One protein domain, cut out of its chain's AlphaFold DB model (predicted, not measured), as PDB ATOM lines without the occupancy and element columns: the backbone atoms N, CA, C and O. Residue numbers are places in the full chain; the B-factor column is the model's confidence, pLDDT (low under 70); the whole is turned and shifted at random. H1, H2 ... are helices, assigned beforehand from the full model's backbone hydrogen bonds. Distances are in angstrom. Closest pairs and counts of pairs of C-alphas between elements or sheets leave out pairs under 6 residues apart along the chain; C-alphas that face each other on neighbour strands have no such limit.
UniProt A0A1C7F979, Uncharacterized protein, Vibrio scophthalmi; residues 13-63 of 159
ATOM      1  N   GLY A  13      32.079 -52.686  25.629       89.31
ATOM      2  CA  GLY A  13      30.638 -52.930  25.537       89.31
ATOM      3  C   GLY A  13      29.844 -52.240  26.648       89.31
ATOM      4  O   GLY A  13      28.778 -51.684  26.375       89.31
ATOM      5  N   ASP A  14      30.396 -52.197  27.862       91.81
ATOM      6  CA  ASP A  14      29.766 -51.541  29.012       91.81
ATOM      7  C   ASP A  14      29.679 -50.026  28.796       91.81
ATOM      8  O   ASP A  14      28.621 -49.421  28.994       91.81
ATOM      9  N   PHE A  15      30.753 -49.415  28.282       92.19
ATOM     10  CA  PHE A  15      30.753 -47.999  27.904       92.19
ATOM     11  C   PHE A  15      29.767 -47.710  26.767       92.19
ATOM     12  O   PHE A  15      29.006 -46.744  26.842       92.19
ATOM     13  N   ALA A  16      29.703 -48.568  25.745       91.25
ATOM     14  CA  ALA A  16      28.744 -48.419  24.650       91.25
ATOM     15  C   ALA A  16      27.288 -48.499  25.140       91.25
ATOM     16  O   ALA A  16      26.417 -47.773  24.655       91.25
ATOM     17  N   GLN A  17      27.002 -49.374  26.106       89.75
ATOM     18  CA  GLN A  17      25.677 -49.480  26.709       89.75
ATOM     19  C   GLN A  17      25.342 -48.252  27.564       89.75
ATOM     20  O   GLN A  17      24.227 -47.736  27.458       89.75
ATOM     21  N   ALA A  18      26.295 -47.747  28.350       91.12
ATOM     22  CA  ALA A  18      26.121 -46.520  29.123       91.12
ATOM     23  C   ALA A  18      25.839 -45.311  28.213       91.12
ATOM     24  O   ALA A  18      24.885 -44.572  28.452       91.12
ATOM     25  N   ILE A  19      26.584 -45.159  27.111       90.31
ATOM     26  CA  ILE A  19      26.343 -44.106  26.112       90.31
ATOM     27  C   ILE A  19      24.919 -44.209  25.552       90.31
ATOM     28  O   ILE A  19      24.208 -43.209  25.503       90.31
ATOM     29  N   ARG A  20      24.455 -45.415  25.192       88.25
ATOM     30  CA  ARG A  20      23.079 -45.616  24.698       88.25
ATOM     31  C   ARG A  20      22.009 -45.200  25.706       88.25
ATOM     32  O   ARG A  20      20.956 -44.725  25.294       88.25
ATOM     33  N   GLN A  21      22.263 -45.365  27.002       88.50
ATOM     34  CA  GLN A  21      21.334 -44.934  28.051       88.50
ATOM     35  C   GLN A  21      21.295 -43.411  28.231       88.50
ATOM     36  O   GLN A  21      20.279 -42.887  28.684       88.50
ATOM     37  N   LEU A  22      22.374 -42.708  27.874       88.62
ATOM     38  CA  LEU A  22      22.451 -41.245  27.920       88.62
ATOM     39  C   LEU A  22      21.761 -40.577  26.723       88.62
ATOM     40  O   LEU A  22      21.407 -39.400  26.799       88.62
ATOM     41  N   LEU A  23      21.571 -41.307  25.623       87.38
ATOM     42  CA  LEU A  23      20.907 -40.779  24.437       87.38
ATOM     43  C   LEU A  23      19.394 -40.602  24.667       87.38
ATOM     44  O   LEU A  23      18.766 -41.395  25.378       87.38
ATOM     45  N   PRO A  24      18.769 -39.579  24.050       84.81
ATOM     46  CA  PRO A  24      17.330 -39.373  24.143       84.81
ATOM     47  C   PRO A  24      16.545 -40.593  23.659       84.81
ATOM     48  O   PRO A  24      16.912 -41.254  22.690       84.81
ATOM     49  N   LYS A  25      15.401 -40.868  24.291       79.38
ATOM     50  CA  LYS A  25      14.491 -41.918  23.821       79.38
ATOM     51  C   LYS A  25      13.836 -41.483  22.505       79.38
ATOM     52  O   LYS A  25      13.277 -40.392  22.433       79.38
ATOM     53  N   GLY A  26      13.890 -42.332  21.483       74.38
ATOM     54  CA  GLY A  26      13.287 -42.081  20.172       74.38
ATOM     55  C   GLY A  26      13.770 -43.084  19.126       74.38
ATOM     56  O   GLY A  26      14.821 -43.696  19.314       74.38
ATOM     57  N   GLU A  27      13.014 -43.244  18.033       68.94
ATOM     58  CA  GLU A  27      13.296 -44.257  17.002       68.94
ATOM     59  C   GLU A  27      14.726 -44.159  16.468       68.94
ATOM     60  O   GLU A  27      15.437 -45.154  16.444       68.94
ATOM     61  N   TYR A  28      15.194 -42.951  16.147       76.62
ATOM     62  CA  TYR A  28      16.542 -42.736  15.615       76.62
ATOM     63  C   TYR A  28      17.661 -43.224  16.556       76.62
ATOM     64  O   TYR A  28      18.615 -43.851  16.107       76.62
ATOM     65  N   TRP A  29      17.538 -42.973  17.865       79.44
ATOM     66  CA  TRP A  29      18.578 -43.279  18.860       79.44
ATOM     67  C   TRP A  29      18.548 -44.729  19.357       79.44
ATOM     68  O   TRP A  29      19.521 -45.208  19.937       79.44
ATOM     69  N   GLN A  30      17.422 -45.420  19.154       70.50
ATOM     70  CA  GLN A  30      17.200 -46.800  19.597       70.50
ATOM     71  C   GLN A  30      17.247 -47.812  18.443       70.50
ATOM     72  O   GLN A  30      17.211 -49.019  18.684       70.50
ATOM     73  N   GLN A  31      17.363 -47.343  17.197       74.62
ATOM     74  CA  GLN A  31      17.578 -48.182  16.021       74.62
ATOM     75  C   GLN A  31      18.963 -48.842  16.065       74.62
ATOM     76  O   GLN A  31      19.980 -48.228  15.752       74.62
ATOM     77  N   LEU A  32      18.987 -50.133  16.405       67.19
ATOM     78  CA  LEU A  32      20.187 -50.981  16.366       67.19
ATOM     79  C   LEU A  32      20.754 -51.163  14.948       67.19
ATOM     80  O   LEU A  32      21.930 -51.471  14.798       67.19
ATOM     81  N   GLU A  33      19.931 -50.956  13.919       75.44
ATOM     82  CA  GLU A  33      20.318 -51.096  12.509       75.44
ATOM     83  C   GLU A  33      20.970 -49.832  11.929       75.44
ATOM     84  O   GLU A  33      21.491 -49.862  10.814       75.44
ATOM     85  N   ASN A  34      20.984 -48.719  12.674       83.75
ATOM     86  CA  ASN A  34      21.680 -47.514  12.244       83.75
ATOM     87  C   ASN A  34      23.196 -47.715  12.403       83.75
ATOM     88  O   ASN A  34      23.760 -47.594  13.496       83.75
ATOM     89  N   THR A  35      23.848 -48.055  11.291       86.19
ATOM     90  CA  THR A  35      25.283 -48.350  11.231       86.19
ATOM     91  C   THR A  35      26.136 -47.135  11.577       86.19
ATOM     92  O   THR A  35      27.124 -47.282  12.292       86.19
ATOM     93  N   GLU A  36      25.745 -45.930  11.154       87.56
ATOM     94  CA  GLU A  36      26.466 -44.691  11.472       87.56
ATOM     95  C   GLU A  36      26.434 -44.398  12.973       87.56
ATOM     96  O   GLU A  36      27.484 -44.215  13.591       87.56
ATOM     97  N   LEU A  37      25.248 -44.440  13.586       88.12
ATOM     98  CA  LEU A  37      25.096 -44.226  15.026       88.12
ATOM     99  C   LEU A  37      25.840 -45.298  15.832       88.12
ATOM    100  O   LEU A  37      26.512 -44.991  16.816       88.12
ATOM    101  N   THR A  38      25.759 -46.557  15.400       88.94
ATOM    102  CA  THR A  38      26.460 -47.668  16.054       88.94
ATOM    103  C   THR A  38      27.977 -47.495  15.985       88.94
ATOM    104  O   THR A  38      28.656 -47.724  16.987       88.94
ATOM    105  N   ASN A  39      28.507 -47.027  14.853       90.81
ATOM    106  CA  ASN A  39      29.931 -46.742  14.692       90.81
ATOM    107  C   ASN A  39      30.385 -45.585  15.591       90.81
ATOM    108  O   ASN A  39      31.420 -45.704  16.244       90.81
ATOM    109  N   VAL A  40      29.600 -44.506  15.683       91.81
ATOM    110  CA  VAL A  40      29.907 -43.366  16.567       91.81
ATOM    111  C   VAL A  40      29.927 -43.802  18.032       91.81
ATOM    112  O   VAL A  40      30.888 -43.517  18.743       91.81
ATOM    113  N   ILE A  41      28.913 -44.548  18.479       91.56
ATOM    114  CA  ILE A  41      28.852 -45.060  19.855       91.56
ATOM    115  C   ILE A  41      30.030 -46.000  20.137       91.56
ATOM    116  O   ILE A  41      30.610 -45.937  21.217       91.56
ATOM    117  N   SER A  42      30.402 -46.851  19.176       92.12
ATOM    118  CA  SER A  42      31.543 -47.762  19.308       92.12
ATOM    119  C   SER A  42      32.871 -47.010  19.450       92.12
ATOM    120  O   SER A  42      33.663 -47.343  20.332       92.12
ATOM    121  N   ALA A  43      33.086 -45.970  18.636       92.75
ATOM    122  CA  ALA A  43      34.274 -45.123  18.702       92.75
ATOM    123  C   ALA A  43      34.355 -44.364  20.037       92.75
ATOM    124  O   ALA A  43      35.371 -44.428  20.720       92.75
ATOM    125  N   MET A  44      33.255 -43.747  20.481       93.06
ATOM    126  CA  MET A  44      33.201 -43.086  21.792       93.06
ATOM    127  C   MET A  44      33.441 -44.066  22.947       93.06
ATOM    128  O   MET A  44      34.111 -43.738  23.922       93.06
ATOM    129  N   ALA A  45      32.896 -45.281  22.850       94.00
ATOM    130  CA  ALA A  45      33.116 -46.317  23.848       94.00
ATOM    131  C   ALA A  45      34.578 -46.780  23.888       94.00
ATOM    132  O   ALA A  45      35.086 -47.083  24.966       94.00
ATOM    133  N   GLN A  46      35.250 -46.826  22.733       93.88
ATOM    134  CA  GLN A  46      36.680 -47.110  22.650       93.88
ATOM    135  C   GLN A  46      37.485 -46.016  23.353       93.88
ATOM    136  O   GLN A  46      38.281 -46.334  24.232       93.88
ATOM    137  N   ASP A  47      37.215 -44.747  23.041       92.31
ATOM    138  CA  ASP A  47      37.912 -43.608  23.645       92.31
ATOM    139  C   ASP A  47      37.718 -43.562  25.166       92.31
ATOM    140  O   ASP A  47      38.681 -43.376  25.915       92.31
ATOM    141  N   PHE A  48      36.495 -43.792  25.655       92.12
ATOM    142  CA  PHE A  48      36.241 -43.847  27.095       92.12
ATOM    143  C   PHE A  48      36.884 -45.052  27.770       92.12
ATOM    144  O   PHE A  48      37.369 -44.908  28.890       92.12
ATOM    145  N   LYS A  49      36.940 -46.212  27.108       91.94
ATOM    146  CA  LYS A  49      37.653 -47.376  27.639       91.94
ATOM    147  C   LYS A  49      39.154 -47.104  27.734       91.94
ATOM    148  O   LYS A  49      39.734 -47.349  28.783       91.94
ATOM    149  N   THR A  50      39.761 -46.540  26.690       89.00
ATOM    150  CA  THR A  50      41.176 -46.145  26.708       89.00
ATOM    151  C   THR A  50      41.448 -45.121  27.807       89.00
ATOM    152  O   THR A  50      42.354 -45.318  28.607       89.00
ATOM    153  N   THR A  51      40.608 -44.089  27.923       86.38
ATOM    154  CA  THR A  51      40.735 -43.074  28.980       86.38
ATOM    155  C   THR A  51      40.591 -43.694  30.371       86.38
ATOM    156  O   THR A  51      41.332 -43.350  31.288       86.38
ATOM    157  N   HIS A  52      39.646 -44.620  30.546       88.94
ATOM    158  CA  HIS A  52      39.458 -45.338  31.801       88.94
ATOM    159  C   HIS A  52      40.691 -46.167  32.163       88.94
ATOM    160  O   HIS A  52      41.158 -46.049  33.288       88.94
ATOM    161  N   ASP A  53      41.249 -46.927  31.218       84.06
ATOM    162  CA  ASP A  53      42.438 -47.757  31.445       84.06
ATOM    163  C   ASP A  53      43.677 -46.916  31.752       84.06
ATOM    164  O   ASP A  53      44.474 -47.277  32.615       84.06
ATOM    165  N   GLU A  54      43.832 -45.772  31.085       80.81
ATOM    166  CA  GLU A  54      44.915 -44.826  31.356       80.81
ATOM    167  C   GLU A  54      44.789 -44.192  32.746       80.81
ATOM    168  O   GLU A  54      45.780 -44.099  33.474       80.81
ATOM    169  N   ILE A  55      43.578 -43.791  33.146       79.38
ATOM    170  CA  ILE A  55      43.310 -43.252  34.486       79.38
ATOM    171  C   ILE A  55      43.490 -44.337  35.545       79.38
ATOM    172  O   ILE A  55      44.102 -44.082  36.578       79.38
ATOM    173  N   GLU A  56      42.984 -45.543  35.307       76.19
ATOM    174  CA  GLU A  56      43.124 -46.673  36.218       76.19
ATOM    175  C   GLU A  56      44.599 -47.033  36.401       76.19
ATOM    176  O   GLU A  56      45.064 -47.150  37.535       76.19
ATOM    177  N   LEU A  57      45.363 -47.103  35.307       70.06
ATOM    178  CA  LEU A  57      46.807 -47.275  35.361       70.06
ATOM    179  C   LEU A  57      47.451 -46.133  36.150       70.06
ATOM    180  O   LEU A  57      48.227 -46.413  37.055       70.06
ATOM    181  N   SER A  58      47.112 -44.870  35.886       66.06
ATOM    182  CA  SER A  58      47.645 -43.719  36.635       66.06
ATOM    183  C   SER A  58      47.365 -43.825  38.140       66.06
ATOM    184  O   SER A  58      48.278 -43.664  38.948       66.06
ATOM    185  N   LEU A  59      46.131 -44.160  38.523       66.75
ATOM    186  CA  LEU A  59      45.703 -44.293  39.919       66.75
ATOM    187  C   LEU A  59      46.347 -45.502  40.610       66.75
ATOM    188  O   LEU A  59      46.771 -45.408  41.758       66.75
ATOM    189  N   LEU A  60      46.458 -46.645  39.928       62.84
ATOM    190  CA  LEU A  60      47.123 -47.838  40.463       62.84
ATOM    191  C   LEU A  60      48.641 -47.657  40.556       62.84
ATOM    192  O   LEU A  60      49.271 -48.182  41.478       62.84
ATOM    193  N   THR A  61      49.226 -46.883  39.641       54.06
ATOM    194  CA  THR A  61      50.647 -46.520  39.681       54.06
ATOM    195  C   THR A  61      50.938 -45.557  40.845       54.06
ATOM    196  O   THR A  61      52.039 -45.588  41.394       54.06
ATOM    197  N   GLU A  62      49.956 -44.773  41.307       51.03
ATOM    198  CA  GLU A  62      50.121 -43.793  42.395       51.03
ATOM    199  C   GLU A  62      50.263 -44.377  43.819       51.03
ATOM    200  O   GLU A  62      50.745 -43.672  44.706       51.03
ATOM    201  N   PHE A  63      49.947 -45.654  44.086       48.41
ATOM    202  CA  PHE A  63      49.974 -46.196  45.467       48.41
ATOM    203  C   PHE A  63      51.058 -47.248  45.755       48.41
ATOM    204  O   PHE A  63      51.207 -47.709  46.891       48.41
TER     205      PHE A  63
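What this domain is: This is residues 13 to 63 of the 159 residues of an uncharacterized protein of Vibrio scophthalmi (UniProt A0A1C7F979). One long straight helix, H3, makes the length of the model, and the short helix H1 crosses it steeply, packing on its residues 41 to 49. Between them the chain loops out through a small turn of helix, H2, near the first part of H3, while the far end of H3 sticks out from residue 53 on. The printed part has 51 residues, with three named helices in the order H1, H2, H3 and no named strand: all helix. It is loose, with a radius of gyration of the C-alphas of 13.9 A, and spans 46 by 18 by 12 A.

How they stand to each other: H1, residues 13 to 22, touches H3, residues 35 to 61, with residues 41 to 49 of H3 alone. Their closest C-alphas, those of Ala 16 and Ala 45, are 4.9 A apart. They run opposite ways at a steep tilt of 65 degrees. H2, residues 27 to 30, is close to H1 but not clearly touching, the closest C-alphas, of Arg 20 and Trp 29, being 7.7 A apart. H2 is also close to H3 but not clearly touching, with the C-alphas of Trp 29 and Leu 37 closest at 7.6 A. In H1 and H3 every O i to N i+4 pair is within hydrogen-bond range; H2 is too short for such a pair.

Where its parts are: H1 begins at C-alpha 13 (30.638, -52.930, 25.537) and is 14.5 A long. H2 measures 5.3 A. H3 runs 38.2 A from C-alpha 35 (25.283, -48.350, 11.231) to C-alpha 61 (50.647, -46.520, 39.681).

The domain as a whole: The C-alphas farthest apart, of Glu 27 and Phe 63, are 46.5 A apart. The printed part has no cut, and both links are tight. The mean pLDDT of the printed part is 82.2; residues 27, 32 and 58 to 63 are under 70.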